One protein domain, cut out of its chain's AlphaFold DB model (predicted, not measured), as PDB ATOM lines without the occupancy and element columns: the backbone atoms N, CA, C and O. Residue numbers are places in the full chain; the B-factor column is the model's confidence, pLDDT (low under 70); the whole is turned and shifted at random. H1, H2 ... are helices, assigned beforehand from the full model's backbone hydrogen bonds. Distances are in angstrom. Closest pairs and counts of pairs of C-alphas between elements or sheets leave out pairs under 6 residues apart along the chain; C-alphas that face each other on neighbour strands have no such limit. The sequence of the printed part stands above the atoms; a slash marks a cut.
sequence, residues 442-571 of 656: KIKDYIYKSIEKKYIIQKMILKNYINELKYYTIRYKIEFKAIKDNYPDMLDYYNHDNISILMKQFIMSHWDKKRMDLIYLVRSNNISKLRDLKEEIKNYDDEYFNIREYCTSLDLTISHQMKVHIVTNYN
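This is residues 442 to 571 of the 656 residues of an uncharacterized protein of Anaeromyces robustus (UniProt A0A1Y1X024). What shape do these atoms make? They make an elongated row of short helices, with H6 in the middle between two groups. One group is the hairpin of H2 and H3 with H4 and H5 near it and H1 at the far end; in the other, the hairpins H7 with H8 and H10 with H11 lie loosely side by side, with H9 near H7. What is the make-up? The 130 printed residues have eleven named helices, H1 to H11 in order, and no named strand, an all-helix class. How large is it? It is compact, with a radius of gyration of the C-alphas of 16.2 A, and spans 49 by 28 by 25 A.

What meets the hub? H6, residues 501 to 511, is the hub; H3, residues 466 to 475, only just touches it, with 3 pairs of C-alphas within 8 A, the closest Ile 466 and Met 503 at 5.8 A. H4, residues 480 to 486, touches H6 about perpendicular at 75 degrees, the closest C-alphas being Lys 481 and Trp 511 at 5.0 A. H7, residues 513 to 523, touches H6 only at the corner, the closest C-alphas being Ser 509 and Met 516 at 5.3 A. What lies toward H1? H2, residues 453 to 462, and H3 form a hairpin at a shallow tilt of 20 degrees, opposite ways, the closest C-alphas being Met 460 and Leu 469 at 6.0 A. H1, residues 442 to 449, is close to but not clearly touching H2, the closest C-alphas being Tyr 448 and Ile 456 at 7.1 A. H5, residues 490 to 494, is close to but not clearly touching H6, the closest C-alphas being Tyr 494 and Lys 504 at 6.6 A. What lies beyond H7? H7 and H8, residues 527 to 532, form a hairpin, their closest C-alphas Leu 521 and Leu 530 at 6.5 A. H10, residues 547 to 553, and H11, residues 560 to 569, form a hairpin that only just touches, with 3 pairs of C-alphas within 8 A, the closest Arg 548 and Ile 566 at 6.8 A. H9, residues 534 to 540, is close to but not clearly touching H7, the closest C-alphas being Arg 515 and Tyr 540 at 6.7 A. How do the backbones stand? Every O i to N i+4 pair is within hydrogen-bond range in each helix but H9, with 1 of 3, and 2 of 4 O i to N i+3 pairs.

Which helices are longest? H6 measures 15.2 A and H7 15.0 A from first to last C-alpha. Where are the anchors? H6 begins at C-alpha 501 (-435.760, 306.468, 96.253), and H11 ends at C-alpha 569 (-457.459, 299.173, 92.978).

Is it continuous? The printed part has no cut, and no link is long. Where is confidence low? The mean pLDDT of the printed part is 73.4, and 59 residues are under 70, among them 482 to 496 and 534 to 571.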
ATOM      1  N   LYS A 442    -421.121 328.337  82.402       96.25
ATOM      2  CA  LYS A 442    -420.426 328.167  81.115       96.25
ATOM      3  C   LYS A 442    -419.279 327.165  81.219       96.25
ATOM      4  O   LYS A 442    -419.100 326.353  80.318       96.25
ATOM      5  N   ILE A 443    -418.535 327.193  82.330       96.31
ATOM      6  CA  ILE A 443    -417.455 326.232  82.599       96.31
ATOM      7  C   ILE A 443    -418.039 324.822  82.694       96.31
ATOM      8  O   ILE A 443    -417.566 323.920  82.010       96.31
ATOM      9  N   LYS A 444    -419.113 324.642  83.474       94.12
ATOM     10  CA  LYS A 444    -419.790 323.339  83.566       94.12
ATOM     11  C   LYS A 444    -420.339 322.872  82.226       94.12
ATOM     12  O   LYS A 444    -420.153 321.715  81.875       94.12
ATOM     13  N   ASP A 445    -421.011 323.759  81.488       93.94
ATOM     14  CA  ASP A 445    -421.617 323.430  80.194       93.94
ATOM     15  C   ASP A 445    -420.551 322.972  79.191       93.94
ATOM     16  O   ASP A 445    -420.791 322.027  78.442       93.94
ATOM     17  N   TYR A 446    -419.362 323.584  79.228       96.25
ATOM     18  CA  TYR A 446    -418.208 323.149  78.446       96.25
ATOM     19  C   TYR A 446    -417.697 321.776  78.895       96.25
ATOM     20  O   TYR A 446    -417.639 320.866  78.076       96.25
ATOM     21  N   ILE A 447    -417.403 321.596  80.189       95.50
ATOM     22  CA  ILE A 447    -416.910 320.319  80.734       95.50
ATOM     23  C   ILE A 447    -417.863 319.175  80.375       95.50
ATOM     24  O   ILE A 447    -417.431 318.144  79.871       95.50
ATOM     25  N   TYR A 448    -419.167 319.375  80.558       94.00
ATOM     26  CA  TYR A 448    -420.154 318.339  80.287       94.00
ATOM     27  C   TYR A 448    -420.416 318.069  78.797       94.00
ATOM     28  O   TYR A 448    -420.996 317.037  78.464       94.00
ATOM     29  N   LYS A 449    -420.038 318.985  77.898       94.38
ATOM     30  CA  LYS A 449    -420.031 318.736  76.445       94.38
ATOM     31  C   LYS A 449    -418.798 317.961  76.000       94.38
ATOM     32  O   LYS A 449    -418.841 317.329  74.951       94.38
ATOM     33  N   SER A 450    -417.716 318.052  76.765       93.56
ATOM     34  CA  SER A 450    -416.409 317.475  76.444       93.56
ATOM     35  C   SER A 450    -416.176 316.082  77.031       93.56
ATOM     36  O   SER A 450    -415.074 315.565  76.886       93.56
ATOM     37  N   ILE A 451    -417.158 315.503  77.722       93.69
ATOM     38  CA  ILE A 451    -417.069 314.190  78.379       93.69
ATOM     39  C   ILE A 451    -418.261 313.345  77.924       93.69
ATOM     40  O   ILE A 451    -419.337 313.894  77.658       93.69
ATOM     41  N   GLU A 452    -418.090 312.023  77.843       91.88
ATOM     42  CA  GLU A 452    -419.176 311.117  77.479       91.88
ATOM     43  C   GLU A 452    -420.415 311.327  78.370       91.88
ATOM     44  O   GLU A 452    -420.364 311.289  79.605       91.88
ATOM     45  N   LYS A 453    -421.577 311.517  77.731       90.19
ATOM     46  CA  LYS A 453    -422.853 311.750  78.425       90.19
ATOM     47  C   LYS A 453    -423.172 310.631  79.420       90.19
ATOM     48  O   LYS A 453    -423.641 310.926  80.521       90.19
ATOM     49  N   LYS A 454    -422.898 309.371  79.044       86.75
ATOM     50  CA  LYS A 454    -423.086 308.184  79.894       86.75
ATOM     51  C   LYS A 454    -422.419 308.375  81.249       86.75
ATOM     52  O   LYS A 454    -423.082 308.257  82.278       86.75
ATOM     53  N   TYR A 455    -421.137 308.728  81.226       89.50
ATOM     54  CA  TYR A 455    -420.306 308.894  82.410       89.50
ATOM     55  C   TYR A 455    -420.855 309.975  83.348       89.50
ATOM     56  O   TYR A 455    -421.009 309.757  84.550       89.50
ATOM     57  N   ILE A 456    -421.235 311.131  82.796       90.25
ATOM     58  CA  ILE A 456    -421.784 312.247  83.583       90.25
ATOM     59  C   ILE A 456    -423.080 311.831  84.286       90.25
ATOM     60  O   ILE A 456    -423.258 312.087  85.480       90.25
ATOM     61  N   ILE A 457    -423.979 311.169  83.555       87.75
ATOM     62  CA  ILE A 457    -425.254 310.692  84.094       87.75
ATOM     63  C   ILE A 457    -425.004 309.658  85.195       87.75
ATOM     64  O   ILE A 457    -425.584 309.784  86.272       87.75
ATOM     65  N   GLN A 458    -424.116 308.685  84.964       85.44
ATOM     66  CA  GLN A 458    -423.728 307.685  85.966       85.44
ATOM     67  C   GLN A 458    -423.279 308.343  87.269       85.44
ATOM     68  O   GLN A 458    -423.781 308.006  88.341       85.44
ATOM     69  N   LYS A 459    -422.389 309.337  87.185       89.31
ATOM     70  CA  LYS A 459    -421.888 310.063  88.357       89.31
ATOM     71  C   LYS A 459    -422.988 310.820  89.093       89.31
ATOM     72  O   LYS A 459    -423.085 310.725  90.315       89.31
ATOM     73  N   MET A 460    -423.864 311.520  88.371       90.31
ATOM     74  CA  MET A 460    -425.000 312.219  88.984       90.31
ATOM     75  C   MET A 460    -425.959 311.259  89.698       90.31
ATOM     76  O   MET A 460    -426.426 311.574  90.794       90.31
ATOM     77  N   ILE A 461    -426.226 310.091  89.104       84.75
ATOM     78  CA  ILE A 461    -427.079 309.045  89.680       84.75
ATOM     79  C   ILE A 461    -426.447 308.478  90.955       84.75
ATOM     80  O   ILE A 461    -427.065 308.534  92.018       84.75
ATOM     81  N   LEU A 462    -425.195 308.013  90.874       83.00
ATOM     82  CA  LEU A 462    -424.468 307.398  91.991       83.00
ATOM     83  C   LEU A 462    -424.325 308.334  93.200       83.00
ATOM     84  O   LEU A 462    -424.289 307.882  94.341       83.00
ATOM     85  N   LYS A 463    -424.249 309.648  92.961       86.12
ATOM     86  CA  LYS A 463    -424.137 310.672  94.010       86.12
ATOM     87  C   LYS A 463    -425.484 311.267  94.445       86.12
ATOM     88  O   LYS A 463    -425.493 312.179  95.267       86.12
ATOM     89  N   ASN A 464    -426.612 310.782  93.919       86.06
ATOM     90  CA  ASN A 464    -427.959 311.296  94.202       86.06
ATOM     91  C   ASN A 464    -428.172 312.790  93.872       86.06
ATOM     92  O   ASN A 464    -428.975 313.480  94.503       86.06
ATOM     93  N   TYR A 465    -427.505 313.307  92.839       88.19
ATOM     94  CA  TYR A 465    -427.642 314.694  92.382       88.19
ATOM     95  C   TYR A 465    -428.810 314.879  91.406       88.19
ATOM     96  O   TYR A 465    -428.647 315.169  90.223       88.19
ATOM     97  N   ILE A 466    -430.028 314.690  91.922       86.19
ATOM     98  CA  ILE A 466    -431.270 314.651  91.131       86.19
ATOM     99  C   ILE A 466    -431.566 315.960  90.387       86.19
ATOM    100  O   ILE A 466    -432.069 315.940  89.266       86.19
ATOM    101  N   ASN A 467    -431.250 317.108  90.991       86.50
ATOM    102  CA  ASN A 467    -431.510 318.417  90.390       86.50
ATOM    103  C   ASN A 467    -430.518 318.714  89.265       86.50
ATOM    104  O   ASN A 467    -430.904 319.236  88.222       86.50
ATOM    105  N   GLU A 468    -429.257 318.333  89.449       88.25
ATOM    106  CA  GLU A 468    -428.232 318.430  88.414       88.25
ATOM    107  C   GLU A 468    -428.569 317.515  87.244       88.25
ATOM    108  O   GLU A 468    -428.481 317.949  86.098       88.25
ATOM    109  N   LEU A 469    -429.031 316.296  87.531       88.12
ATOM    110  CA  LEU A 469    -429.451 315.348  86.509       88.12
ATOM    111  C   LEU A 469    -430.649 315.871  85.706       88.12
ATOM    112  O   LEU A 469    -430.604 315.850  84.480       88.12
ATOM    113  N   LYS A 470    -431.674 316.414  86.380       85.56
ATOM    114  CA  LYS A 470    -432.815 317.106  85.746       85.56
ATOM    115  C   LYS A 470    -432.362 318.214  84.810       85.56
ATOM    116  O   LYS A 470    -432.787 318.285  83.661       85.56
ATOM    117  N   TYR A 471    -431.510 319.099  85.318       87.75
ATOM    118  CA  TYR A 471    -430.988 320.208  84.537       87.75
ATOM    119  C   TYR A 471    -430.221 319.700  83.313       87.75
ATOM    120  O   TYR A 471    -430.443 320.184  82.205       87.75
ATOM    121  N   TYR A 472    -429.357 318.702  83.505       88.62
ATOM    122  CA  TYR A 472    -428.537 318.114  82.455       88.62
ATOM    123  C   TYR A 472    -429.397 317.483  81.352       88.62
ATOM    124  O   TYR A 472    -429.232 317.804  80.175       88.62
ATOM    125  N   THR A 473    -430.377 316.653  81.704       85.69
ATOM    126  CA  THR A 473    -431.209 315.971  80.705       85.69
ATOM    127  C   THR A 473    -432.070 316.939  79.903       85.69
ATOM    128  O   THR A 473    -432.143 316.810  78.680       85.69
ATOM    129  N   ILE A 474    -432.627 317.973  80.544       86.31
ATOM    130  CA  ILE A 474    -433.369 319.041  79.860       86.31
ATOM    131  C   ILE A 474    -432.440 319.835  78.934       86.31
ATOM    132  O   ILE A 474    -432.741 320.026  77.754       86.31
ATOM    133  N   ARG A 475    -431.291 320.291  79.449       88.50
ATOM    134  CA  ARG A 475    -430.352 321.162  78.729       88.50
ATOM    135  C   ARG A 475    -429.796 320.502  77.471       88.50
ATOM    136  O   ARG A 475    -429.671 321.165  76.443       88.50
ATOM    137  N   TYR A 476    -429.466 319.218  77.558       88.50
ATOM    138  CA  TYR A 476    -428.826 318.464  76.482       88.50
ATOM    139  C   TYR A 476    -429.792 317.569  75.702       88.50
ATOM    140  O   TYR A 476    -429.333 316.760  74.893       88.50
ATOM    141  N   LYS A 477    -431.107 317.734  75.933       88.88
ATOM    142  CA  LYS A 477    -432.189 316.958  75.309       88.88
ATOM    143  C   LYS A 477    -431.909 315.453  75.359       88.88
ATOM    144  O   LYS A 477    -432.011 314.758  74.352       88.88
ATOM    145  N   ILE A 478    -431.472 314.970  76.520       83.56
ATOM    146  CA  ILE A 478    -431.147 313.558  76.695       83.56
ATOM    147  C   ILE A 478    -432.428 312.816  77.040       83.56
ATOM    148  O   ILE A 478    -433.002 313.009  78.111       83.56
ATOM    149  N   GLU A 479    -432.855 311.951  76.129       80.06
ATOM    150  CA  GLU A 479    -433.942 311.021  76.390       80.06
ATOM    151  C   GLU A 479    -433.423 309.865  77.243       80.06
ATOM    152  O   GLU A 479    -432.514 309.134  76.852       80.06
ATOM    153  N   PHE A 480    -434.016 309.674  78.420       72.12
ATOM    154  CA  PHE A 480    -433.642 308.583  79.319       72.12
ATOM    155  C   PHE A 480    -433.849 307.204  78.698       72.12
ATOM    156  O   PHE A 480    -433.098 306.277  78.998       72.12
ATOM    157  N   LYS A 481    -434.815 307.086  77.783       70.62
ATOM    158  CA  LYS A 481    -434.998 305.896  76.957       70.62
ATOM    159  C   LYS A 481    -433.736 305.566  76.149       70.62
ATOM    160  O   LYS A 481    -433.243 304.451  76.237       70.62
ATOM    161  N   ALA A 482    -433.134 306.557  75.488       67.62
ATOM    162  CA  ALA A 482    -431.877 306.375  74.766       67.62
ATOM    163  C   ALA A 482    -430.705 306.025  75.699       67.62
ATOM    164  O   ALA A 482    -429.787 305.329  75.282       67.62
ATOM    165  N   ILE A 483    -430.717 306.466  76.963       67.69
ATOM    166  CA  ILE A 483    -429.710 306.033  77.947       67.69
ATOM    167  C   ILE A 483    -429.876 304.541  78.246       67.69
ATOM    168  O   ILE A 483    -428.888 303.821  78.236       67.69
ATOM    169  N   LYS A 484    -431.105 304.069  78.485       68.75
ATOM    170  CA  LYS A 484    -431.384 302.646  78.734       68.75
ATOM    171  C   LYS A 484    -430.988 301.781  77.536       68.75
ATOM    172  O   LYS A 484    -430.324 300.768  77.715       68.75
ATOM    173  N   ASP A 485    -431.378 302.206  76.337       69.25
ATOM    174  CA  ASP A 485    -431.179 301.431  75.112       69.25
ATOM    175  C   ASP A 485    -429.694 301.361  74.717       69.25
ATOM    176  O   ASP A 485    -429.229 300.324  74.253       69.25
ATOM    177  N   ASN A 486    -428.930 302.433  74.951       64.88
ATOM    178  CA  ASN A 486    -427.494 302.453  74.662       64.88
ATOM    179  C   ASN A 486    -426.637 301.884  75.805       64.88
ATOM    180  O   ASN A 486    -425.491 301.505  75.572       64.88
ATOM    181  N   TYR A 487    -427.167 301.833  77.033       69.50
ATOM    182  CA  TYR A 487    -426.410 301.498  78.242       69.50
ATOM    183  C   TYR A 487    -427.229 300.647  79.228       69.50
ATOM    184  O   TYR A 487    -427.592 301.119  80.310       69.50
ATOM    185  N   PRO A 488    -427.544 299.388  78.880       65.94
ATOM    186  CA  PRO A 488    -428.372 298.513  79.713       65.94
ATOM    187  C   PRO A 488    -427.750 298.217  81.088       65.94
ATOM    188  O   PRO A 488    -428.479 298.020  82.055       65.94
ATOM    189  N   ASP A 489    -426.422 298.293  81.205       69.38
ATOM    190  CA  ASP A 489    -425.645 298.169  82.449       69.38
ATOM    191  C   ASP A 489    -425.965 299.262  83.488       69.38
ATOM    192  O   ASP A 489    -425.737 299.088  84.682       69.38
ATOM    193  N   MET A 490    -426.566 300.385  83.076       64.88
ATOM    194  CA  MET A 490    -427.093 301.400  84.000       64.88
ATOM    195  C   MET A 490    -428.191 300.870  84.931       64.88
ATOM    196  O   MET A 490    -428.396 301.432  86.009       64.88
ATOM    197  N   LEU A 491    -428.900 299.809  84.530       61.44
ATOM    198  CA  LEU A 491    -429.942 299.174  85.342       61.44
ATOM    199  C   LEU A 491    -429.358 298.446  86.558       61.44
ATOM    200  O   LEU A 491    -430.005 298.401  87.601       61.44
ATOM    201  N   ASP A 492    -428.117 297.968  86.475       66.31
ATOM    202  CA  ASP A 492    -427.457 297.327  87.615       66.31
ATOM    203  C   ASP A 492    -427.142 298.354  88.711       66.31
ATOM    204  O   ASP A 492    -427.314 298.085  89.901       66.31
ATOM    205  N   TYR A 493    -426.787 299.583  88.319       61.84
ATOM    206  CA  TYR A 493    -426.586 300.681  89.264       61.84
ATOM    207  C   TYR A 493    -427.885 301.088  89.956       61.84
ATOM    208  O   TYR A 493    -427.851 301.396  91.142       61.84
ATOM    209  N   TYR A 494    -429.030 301.046  89.262       61.19
ATOM    210  CA  TYR A 494    -430.352 301.368  89.825       61.19
ATOM    211  C   TYR A 494    -430.704 300.512  91.052       61.19
ATOM    212  O   TYR A 494    -431.327 300.997  92.004       61.19
ATOM    213  N   ASN A 495    -430.260 299.256  91.060       61.94
ATOM    214  CA  ASN A 495    -430.476 298.328  92.165       61.94
ATOM    215  C   ASN A 495    -429.497 298.527  93.328       61.94
ATOM    216  O   ASN A 495    -429.657 297.893  94.364       61.94
ATOM    217  N   HIS A 496    -428.528 299.438  93.214       69.56
ATOM    218  CA  HIS A 496    -427.598 299.714  94.297       69.56
ATOM    219  C   HIS A 496    -428.312 300.404  95.470       69.56
ATOM    220  O   HIS A 496    -428.975 301.434  95.306       69.56
ATOM    221  N   ASP A 497    -428.110 299.876  96.679       71.94
ATOM    222  CA  ASP A 497    -428.735 300.363  97.922       71.94
ATOM    223  C   ASP A 497    -428.463 301.846  98.235       71.94
ATOM    224  O   ASP A 497    -429.205 302.488  98.972       71.94
ATOM    225  N   ASN A 498    -427.416 302.421  97.636       72.12
ATOM    226  CA  ASN A 498    -426.986 303.796  97.873       72.12
ATOM    227  C   ASN A 498    -427.737 304.832  97.020       72.12
ATOM    228  O   ASN A 498    -427.570 306.035  97.236       72.12
ATOM    229  N   ILE A 499    -428.557 304.410  96.052       74.19
ATOM    230  CA  ILE A 499    -429.368 305.336  95.256       74.19
ATOM    231  C   ILE A 499    -430.668 305.634  95.998       74.19
ATOM    232  O   ILE A 499    -431.471 304.751  96.289       74.19
ATOM    233  N   SER A 500    -430.897 306.917  96.255       76.56
ATOM    234  CA  SER A 500    -432.106 307.422  96.892       76.56
ATOM    235  C   SER A 500    -433.358 307.042  96.103       76.56
ATOM    236  O   SER A 500    -433.380 307.089  94.871       76.56
ATOM    237  N   ILE A 501    -434.439 306.755  96.828       71.88
ATOM    238  CA  ILE A 501    -435.760 306.468  96.253       71.88
ATOM    239  C   ILE A 501    -436.174 307.573  95.269       71.88
ATOM    240  O   ILE A 501    -436.621 307.279  94.166       71.88
ATOM    241  N   LEU A 502    -435.937 308.843  95.608       71.25
ATOM    242  CA  LEU A 502    -436.242 309.976  94.728       71.25
ATOM    243  C   LEU A 502    -435.473 309.926  93.402       71.25
ATOM    244  O   LEU A 502    -436.041 310.232  92.353       71.25
ATOM    245  N   MET A 503    -434.189 309.555  93.431       80.06
ATOM    246  CA  MET A 503    -433.387 309.401  92.217       80.06
ATOM    247  C   MET A 503    -433.914 308.242  91.372       80.06
ATOM    248  O   MET A 503    -434.132 308.426  90.174       80.06
ATOM    249  N   LYS A 504    -434.200 307.092  92.001       74.44
ATOM    250  CA  LYS A 504    -434.813 305.938  91.334       74.44
ATOM    251  C   LYS A 504    -436.096 306.356  90.621       74.44
ATOM    252  O   LYS A 504    -436.190 306.264  89.402       74.44
ATOM    253  N   GLN A 505    -437.023 306.960  91.355       72.62
ATOM    254  CA  GLN A 505    -438.298 307.445  90.833       72.62
ATOM    255  C   GLN A 505    -438.157 308.453  89.696       72.62
ATOM    256  O   GLN A 505    -438.938 308.420  88.750       72.62
ATOM    257  N   PHE A 506    -437.185 309.361  89.774       76.12
ATOM    258  CA  PHE A 506    -436.938 310.319  88.705       76.12
ATOM    259  C   PHE A 506    -436.458 309.639  87.425       76.12
ATOM    260  O   PHE A 506    -436.964 309.945  86.346       76.12
ATOM    261  N   ILE A 507    -435.517 308.705  87.540       73.50
ATOM    262  CA  ILE A 507    -435.029 307.928  86.402       73.50
ATOM    263  C   ILE A 507    -436.191 307.135  85.787       73.50
ATOM    264  O   ILE A 507    -436.436 307.220  84.585       73.50
ATOM    265  N   MET A 508    -436.968 306.448  86.628       70.12
ATOM    266  CA  MET A 508    -438.133 305.668  86.218       70.12
ATOM    267  C   MET A 508    -439.181 306.483  85.492       70.12
ATOM    268  O   MET A 508    -439.705 306.042  84.468       70.12
ATOM    269  N   SER A 509    -439.493 307.662  86.031       67.44
ATOM    270  CA  SER A 509    -440.480 308.529  85.427       67.44
ATOM    271  C   SER A 509    -440.007 308.894  84.023       67.44
ATOM    272  O   SER A 509    -440.768 308.781  83.087       67.44
ATOM    273  N   HIS A 510    -438.729 309.192  83.805       68.44
ATOM    274  CA  HIS A 510    -438.251 309.582  82.475       68.44
ATOM    275  C   HIS A 510    -437.960 308.404  81.522       68.44
ATOM    276  O   HIS A 510    -437.705 308.641  80.340       68.44
ATOM    277  N   TRP A 511    -438.010 307.151  81.990       70.19
ATOM    278  CA  TRP A 511    -437.732 305.961  81.175       70.19
ATOM    279  C   TRP A 511    -438.898 305.484  80.313       70.19
ATOM    280  O   TRP A 511    -438.659 304.940  79.235       70.19
ATOM    281  N   ASP A 512    -440.140 305.686  80.749       69.50
ATOM    282  CA  ASP A 512    -441.317 305.233  80.012       69.50
ATOM    283  C   ASP A 512    -442.375 306.335  79.973       69.50
ATOM    284  O   ASP A 512    -442.923 306.743  80.999       69.50
ATOM    285  N   LYS A 513    -442.683 306.807  78.761       68.38
ATOM    286  CA  LYS A 513    -443.725 307.810  78.521       68.38
ATOM    287  C   LYS A 513    -445.063 307.375  79.122       68.38
ATOM    288  O   LYS A 513    -445.760 308.206  79.687       68.38
ATOM    289  N   LYS A 514    -445.384 306.080  79.083       70.06
ATOM    290  CA  LYS A 514    -446.627 305.561  79.659       70.06
ATOM    291  C   LYS A 514    -446.621 305.616  81.189       70.06
ATOM    292  O   LYS A 514    -447.635 305.956  81.794       70.06
ATOM    293  N   ARG A 515    -445.462 305.400  81.824       70.38
ATOM    294  CA  ARG A 515    -445.278 305.640  83.268       70.38
ATOM    295  C   ARG A 515    -445.337 307.128  83.616       70.38
ATOM    296  O   ARG A 515    -445.901 307.465  84.651       70.38
ATOM    297  N   MET A 516    -444.833 308.028  82.763       65.69
ATOM    298  CA  MET A 516    -445.044 309.477  82.940       65.69
ATOM    299  C   MET A 516    -446.510 309.860  82.866       65.69
ATOM    300  O   MET A 516    -446.968 310.616  83.719       65.69
ATOM    301  N   ASP A 517    -447.227 309.365  81.859       70.12
ATOM    302  CA  ASP A 517    -448.648 309.648  81.677       70.12
ATOM    303  C   ASP A 517    -449.420 309.181  82.916       70.12
ATOM    304  O   ASP A 517    -450.235 309.918  83.470       70.12
ATOM    305  N   LEU A 518    -449.060 308.014  83.449       71.12
ATOM    306  CA  LEU A 518    -449.601 307.487  84.692       71.12
ATOM    307  C   LEU A 518    -449.268 308.357  85.920       71.12
ATOM    308  O   LEU A 518    -450.160 308.711  86.689       71.12
ATOM    309  N   ILE A 519    -448.009 308.767  86.086       69.88
ATOM    310  CA  ILE A 519    -447.573 309.689  87.149       69.88
ATOM    311  C   ILE A 519    -448.310 311.032  87.054       69.88
ATOM    312  O   ILE A 519    -448.698 311.611  88.072       69.88
ATOM    313  N   TYR A 520    -448.516 311.542  85.842       72.69
ATOM    314  CA  TYR A 520    -449.240 312.781  85.591       72.69
ATOM    315  C   TYR A 520    -450.718 312.649  85.965       72.69
ATOM    316  O   TYR A 520    -451.271 313.539  86.612       72.69
ATOM    317  N   LEU A 521    -451.356 311.526  85.630       73.75
ATOM    318  CA  LEU A 521    -452.733 311.229  86.035       73.75
ATOM    319  C   LEU A 521    -452.881 311.151  87.559       73.75
ATOM    320  O   LEU A 521    -453.832 311.706  88.112       73.75
ATOM    321  N   VAL A 522    -451.906 310.543  88.241       71.38
ATOM    322  CA  VAL A 522    -451.845 310.496  89.709       71.38
ATOM    323  C   VAL A 522    -451.729 311.905  90.292       71.38
ATOM    324  O   VAL A 522    -452.529 312.288  91.145       71.38
ATOM    325  N   ARG A 523    -450.769 312.709  89.812       70.19
ATOM    326  CA  ARG A 523    -450.530 314.079  90.303       70.19
ATOM    327  C   ARG A 523    -451.684 315.035  90.012       70.19
ATOM    328  O   ARG A 523    -451.951 315.922  90.813       70.19
ATOM    329  N   SER A 524    -452.375 314.855  88.889       75.38
ATOM    330  CA  SER A 524    -453.538 315.667  88.502       75.38
ATOM    331  C   SER A 524    -454.846 315.234  89.177       75.38
ATOM    332  O   SER A 524    -455.891 315.808  88.889       75.38
ATOM    333  N   ASN A 525    -454.811 314.242  90.079       74.50
ATOM    334  CA  ASN A 525    -455.992 313.656  90.720       74.50
ATOM    335  C   ASN A 525    -457.067 313.166  89.719       74.50
ATOM    336  O   ASN A 525    -458.254 313.131  90.044       74.50
ATOM    337  N   ASN A 526    -456.680 312.756  88.504       78.25
ATOM    338  CA  ASN A 526    -457.625 312.354  87.459       78.25
ATOM    339  C   ASN A 526    -458.043 310.880  87.615       78.25
ATOM    340  O   ASN A 526    -457.604 309.996  86.879       78.25
ATOM    341  N   ILE A 527    -458.886 310.623  88.618       74.75
ATOM    342  CA  ILE A 527    -459.322 309.275  89.013       74.75
ATOM    343  C   ILE A 527    -460.065 308.551  87.878       74.75
ATOM    344  O   ILE A 527    -459.935 307.335  87.767       74.75
ATOM    345  N   SER A 528    -460.827 309.257  87.031       75.62
ATOM    346  CA  SER A 528    -461.593 308.612  85.954       75.62
ATOM    347  C   SER A 528    -460.672 308.009  84.892       75.62
ATOM    348  O   SER A 528    -460.758 306.816  84.637       75.62
ATOM    349  N   LYS A 529    -459.705 308.780  84.376       78.50
ATOM    350  CA  LYS A 529    -458.722 308.260  83.408       78.50
ATOM    351  C   LYS A 529    -457.827 307.177  84.001       78.50
ATOM    352  O   LYS A 529    -457.418 306.264  83.294       78.50
ATOM    353  N   LEU A 530    -457.520 307.268  85.295       71.31
ATOM    354  CA  LEU A 530    -456.797 306.209  85.997       71.31
ATOM    355  C   LEU A 530    -457.605 304.906  86.027       71.31
ATOM    356  O   LEU A 530    -457.032 303.857  85.767       71.31
ATOM    357  N   ARG A 531    -458.923 304.955  86.279       74.38
ATOM    358  CA  ARG A 531    -459.796 303.765  86.205       74.38
ATOM    359  C   ARG A 531    -459.791 303.133  84.820       74.38
ATOM    360  O   ARG A 531    -459.736 301.909  84.732       74.38
ATOM    361  N   ASP A 532    -459.811 303.951  83.776       76.31
ATOM    362  CA  ASP A 532    -459.838 303.474  82.390       76.31
ATOM    363  C   ASP A 532    -458.537 302.748  82.002       76.31
ATOM    364  O   ASP A 532    -458.549 301.837  81.180       76.31
ATOM    365  N   LEU A 533    -457.418 303.091  82.648       73.56
ATOM    366  CA  LEU A 533    -456.106 302.474  82.426       73.56
ATOM    367  C   LEU A 533    -455.806 301.299  83.368       73.56
ATOM    368  O   LEU A 533    -454.686 300.795  83.366       73.56
ATOM    369  N   LYS A 534    -456.769 300.837  84.176       69.00
ATOM    370  CA  LYS A 534    -456.522 299.891  85.280       69.00
ATOM    371  C   LYS A 534    -455.753 298.625  84.875       69.00
ATOM    372  O   LYS A 534    -454.872 298.194  85.616       69.00
ATOM    373  N   GLU A 535    -456.064 298.043  83.719       65.38
ATOM    374  CA  GLU A 535    -455.370 296.846  83.218       65.38
ATOM    375  C   GLU A 535    -454.003 297.164  82.597       65.38
ATOM    376  O   GLU A 535    -453.067 296.386  82.755       65.38
ATOM    377  N   GLU A 536    -453.829 298.332  81.970       64.81
ATOM    378  CA  GLU A 536    -452.506 298.761  81.505       64.81
ATOM    379  C   GLU A 536    -451.565 299.067  82.675       64.81
ATOM    380  O   GLU A 536    -450.379 298.758  82.611       64.81
ATOM    381  N   ILE A 537    -452.091 299.622  83.768       64.38
ATOM    382  CA  ILE A 537    -451.312 299.974  84.960       64.38
ATOM    383  C   ILE A 537    -450.687 298.751  85.618       64.38
ATOM    384  O   ILE A 537    -449.544 298.834  86.058       64.38
ATOM    385  N   LYS A 538    -451.376 297.605  85.625       66.50
ATOM    386  CA  LYS A 538    -450.789 296.343  86.101       66.50
ATOM    387  C   LYS A 538    -449.555 295.933  85.298       66.50
ATOM    388  O   LYS A 538    -448.651 295.339  85.865       66.50
ATOM    389  N   ASN A 539    -449.499 296.274  84.009       62.88
ATOM    390  CA  ASN A 539    -448.330 296.004  83.169       62.88
ATOM    391  C   ASN A 539    -447.187 297.004  83.412       62.88
ATOM    392  O   ASN A 539    -446.066 296.764  82.969       62.88
ATOM    393  N   TYR A 540    -447.459 298.127  84.085       64.56
ATOM    394  CA  TYR A 540    -446.450 299.125  84.441       64.56
ATOM    395  C   TYR A 540    -445.919 298.959  85.870       64.56
ATOM    396  O   TYR A 540    -444.816 299.451  86.119       64.56
ATOM    397  N   ASP A 541    -446.674 298.299  86.757       60.16
ATOM    398  CA  ASP A 541    -446.311 297.979  88.144       60.16
ATOM    399  C   ASP A 541    -445.419 296.721  88.152       60.16
ATOM    400  O   ASP A 541    -445.904 295.592  88.096       60.16
ATOM    401  N   ASP A 542    -444.100 296.918  88.143       64.00
ATOM    402  CA  ASP A 542    -443.100 295.843  88.085       64.00
ATOM    403  C   ASP A 542    -442.096 295.939  89.245       64.00
ATOM    404  O   ASP A 542    -442.243 296.751  90.159       64.00
ATOM    405  N   GLU A 543    -441.067 295.085  89.234       57.00
ATOM    406  CA  GLU A 543    -440.025 295.095  90.271       57.00
ATOM    407  C   GLU A 543    -439.241 296.417  90.333       57.00
ATOM    408  O   GLU A 543    -438.601 296.705  91.342       57.00
ATOM    409  N   TYR A 544    -439.301 297.233  89.277       54.38
ATOM    410  CA  TYR A 544    -438.591 298.497  89.201       54.38
ATOM    411  C   TYR A 544    -439.491 299.668  89.602       54.38
ATOM    412  O   TYR A 544    -439.009 300.529  90.337       54.38
ATOM    413  N   PHE A 545    -440.754 299.712  89.148       60.81
ATOM    414  CA  PHE A 545    -441.727 300.790  89.384       60.81
ATOM    415  C   PHE A 545    -442.916 300.278  90.183       60.81
ATOM    416  O   PHE A 545    -443.746 299.554  89.643       60.81
ATOM    417  N   ASN A 546    -443.046 300.750  91.424       69.56
ATOM    418  CA  ASN A 546    -444.252 300.541  92.209       69.56
ATOM    419  C   ASN A 546    -445.047 301.846  92.367       69.56
ATOM    420  O   ASN A 546    -444.596 302.791  93.025       69.56
ATOM    421  N   ILE A 547    -446.251 301.912  91.793       68.50
ATOM    422  CA  ILE A 547    -447.066 303.135  91.825       68.50
ATOM    423  C   ILE A 547    -447.479 303.522  93.249       68.50
ATOM    424  O   ILE A 547    -447.578 304.709  93.566       68.50
ATOM    425  N   ARG A 548    -447.674 302.542  94.138       65.00
ATOM    426  CA  ARG A 548    -448.021 302.779  95.543       65.00
ATOM    427  C   ARG A 548    -446.833 303.356  96.308       65.00
ATOM    428  O   ARG A 548    -447.019 304.354  97.004       65.00
ATOM    429  N   GLU A 549    -445.631 302.800  96.165       63.56
ATOM    430  CA  GLU A 549    -444.419 303.360  96.785       63.56
ATOM    431  C   GLU A 549    -444.135 304.773  96.272       63.56
ATOM    432  O   GLU A 549    -443.882 305.685  97.062       63.56
ATOM    433  N   TYR A 550    -444.283 304.986  94.959       66.12
ATOM    434  CA  TYR A 550    -444.179 306.304  94.338       66.12
ATOM    435  C   TYR A 550    -445.129 307.313  94.995       66.12
ATOM    436  O   TYR A 550    -444.707 308.370  95.465       66.12
ATOM    437  N   CYS A 551    -446.408 306.959  95.113       63.09
ATOM    438  CA  CYS A 551    -447.426 307.811  95.723       63.09
ATOM    439  C   CYS A 551    -447.228 308.030  97.225       63.09
ATOM    440  O   CYS A 551    -447.583 309.090  97.734       63.09
ATOM    441  N   THR A 552    -446.674 307.043  97.929       58.84
ATOM    442  CA  THR A 552    -446.418 307.115  99.376       58.84
ATOM    443  C   THR A 552    -445.229 308.027  99.684       58.84
ATOM    444  O   THR A 552    -445.252 308.741 100.679       58.84
ATOM    445  N   SER A 553    -444.221 308.057  98.808       57.94
ATOM    446  CA  SER A 553    -443.046 308.931  98.941       57.94
ATOM    447  C   SER A 553    -443.299 310.403  98.580       57.94
ATOM    448  O   SER A 553    -442.525 311.280  98.966       57.94
ATOM    449  N   LEU A 554    -444.361 310.685  97.816       56.47
ATOM    450  CA  LEU A 554    -444.777 312.043  97.491       56.47
ATOM    451  C   LEU A 554    -445.569 312.600  98.669       56.47
ATOM    452  O   LEU A 554    -446.795 312.484  98.735       56.47
ATOM    453  N   ASP A 555    -444.842 313.202  99.602       48.03
ATOM    454  CA  ASP A 555    -445.437 313.848 100.760       48.03
ATOM    455  C   ASP A 555    -446.509 314.871 100.313       48.03
ATOM    456  O   ASP A 555    -446.280 315.759  99.487       48.03
ATOM    457  N   LEU A 556    -447.720 314.681 100.842       49.34
ATOM    458  CA  LEU A 556    -448.848 315.627 100.897       49.34
ATOM    459  C   LEU A 556    -449.534 316.144  99.606       49.34
ATOM    460  O   LEU A 556    -450.476 316.920  99.740       49.34
ATOM    461  N   THR A 557    -449.204 315.714  98.382       54.19
ATOM    462  CA  THR A 557    -449.789 316.344  97.157       54.19
ATOM    463  C   THR A 557    -450.938 315.606  96.450       54.19
ATOM    464  O   THR A 557    -451.575 316.184  95.570       54.19
ATOM    465  N   ILE A 558    -451.270 314.368  96.831       62.97
ATOM    466  CA  ILE A 558    -452.385 313.605  96.228       62.97
ATOM    467  C   ILE A 558    -453.615 313.563  97.143       62.97
ATOM    468  O   ILE A 558    -453.490 313.418  98.363       62.97
ATOM    469  N   SER A 559    -454.812 313.682  96.556       68.19
ATOM    470  CA  SER A 559    -456.068 313.755  97.310       68.19
ATOM    471  C   SER A 559    -456.332 312.464  98.093       68.19
ATOM    472  O   SER A 559    -455.919 311.374  97.686       68.19
ATOM    473  N   HIS A 560    -457.062 312.559  99.208       65.50
ATOM    474  CA  HIS A 560    -457.446 311.383  99.998       65.50
ATOM    475  C   HIS A 560    -458.191 310.340  99.144       65.50
ATOM    476  O   HIS A 560    -457.919 309.148  99.242       65.50
ATOM    477  N   GLN A 561    -459.052 310.790  98.226       64.94
ATOM    478  CA  GLN A 561    -459.768 309.919  97.292       64.94
ATOM    479  C   GLN A 561    -458.831 309.197  96.318       64.94
ATOM    480  O   GLN A 561    -459.047 308.023  96.036       64.94
ATOM    481  N   MET A 562    -457.770 309.858  95.842       65.81
ATOM    482  CA  MET A 562    -456.747 309.222  95.010       65.81
ATOM    483  C   MET A 562    -455.942 308.193  95.815       65.81
ATOM    484  O   MET A 562    -455.733 307.085  95.335       65.81
ATOM    485  N   LYS A 563    -455.570 308.499  97.066       59.81
ATOM    486  CA  LYS A 563    -454.906 307.530  97.960       59.81
ATOM    487  C   LYS A 563    -455.768 306.287  98.177       59.81
ATOM    488  O   LYS A 563    -455.292 305.175  97.969       59.81
ATOM    489  N   VAL A 564    -457.046 306.473  98.518       61.25
ATOM    490  CA  VAL A 564    -458.012 305.375  98.668       61.25
ATOM    491  C   VAL A 564    -458.149 304.611  97.354       61.25
ATOM    492  O   VAL A 564    -458.073 303.388  97.350       61.25
ATOM    493  N   HIS A 565    -458.276 305.297  96.218       65.19
ATOM    494  CA  HIS A 565    -458.392 304.652  94.915       65.19
ATOM    495  C   HIS A 565    -457.165 303.791  94.578       65.19
ATOM    496  O   HIS A 565    -457.341 302.654  94.134       65.19
ATOM    497  N   ILE A 566    -455.957 304.303  94.842       62.38
ATOM    498  CA  ILE A 566    -454.685 303.621  94.586       62.38
ATOM    499  C   ILE A 566    -454.544 302.372  95.457       62.38
ATOM    500  O   ILE A 566    -454.326 301.283  94.932       62.38
ATOM    501  N   VAL A 567    -454.775 302.511  96.764       57.03
ATOM    502  CA  VAL A 567    -454.740 301.394  97.722       57.03
ATOM    503  C   VAL A 567    -455.793 300.335  97.378       57.03
ATOM    504  O   VAL A 567    -455.520 299.143  97.424       57.03
ATOM    505  N   THR A 568    -456.993 300.744  96.967       55.56
ATOM    506  CA  THR A 568    -458.097 299.796  96.741       55.56
ATOM    507  C   THR A 568    -458.000 299.075  95.389       55.56
ATOM    508  O   THR A 568    -458.452 297.938  95.272       55.56
ATOM    509  N   ASN A 569    -457.434 299.707  94.351       57.78
ATOM    510  CA  ASN A 569    -457.459 299.173  92.978       57.78
ATOM    511  C   ASN A 569    -456.116 298.670  92.448       57.78
ATOM    512  O   ASN A 569    -456.130 297.860  91.521       57.78
ATOM    513  N   TYR A 570    -455.003 299.122  93.021       57.06
ATOM    514  CA  TYR A 570    -453.642 298.823  92.557       57.06
ATOM    515  C   TYR A 570    -452.795 298.197  93.660       57.06
ATOM    516  O   TYR A 570    -451.570 298.256  93.641       57.06
ATOM    517  N   ASN A 571    -453.452 297.598  94.653       55.12
ATOM    518  CA  ASN A 571    -452.765 296.842  95.676       55.12
ATOM    519  C   ASN A 571    -452.038 295.667  95.017       55.12
ATOM    520  O   ASN A 571    -452.677 294.751  94.493       55.12
TER     521      ASN A 571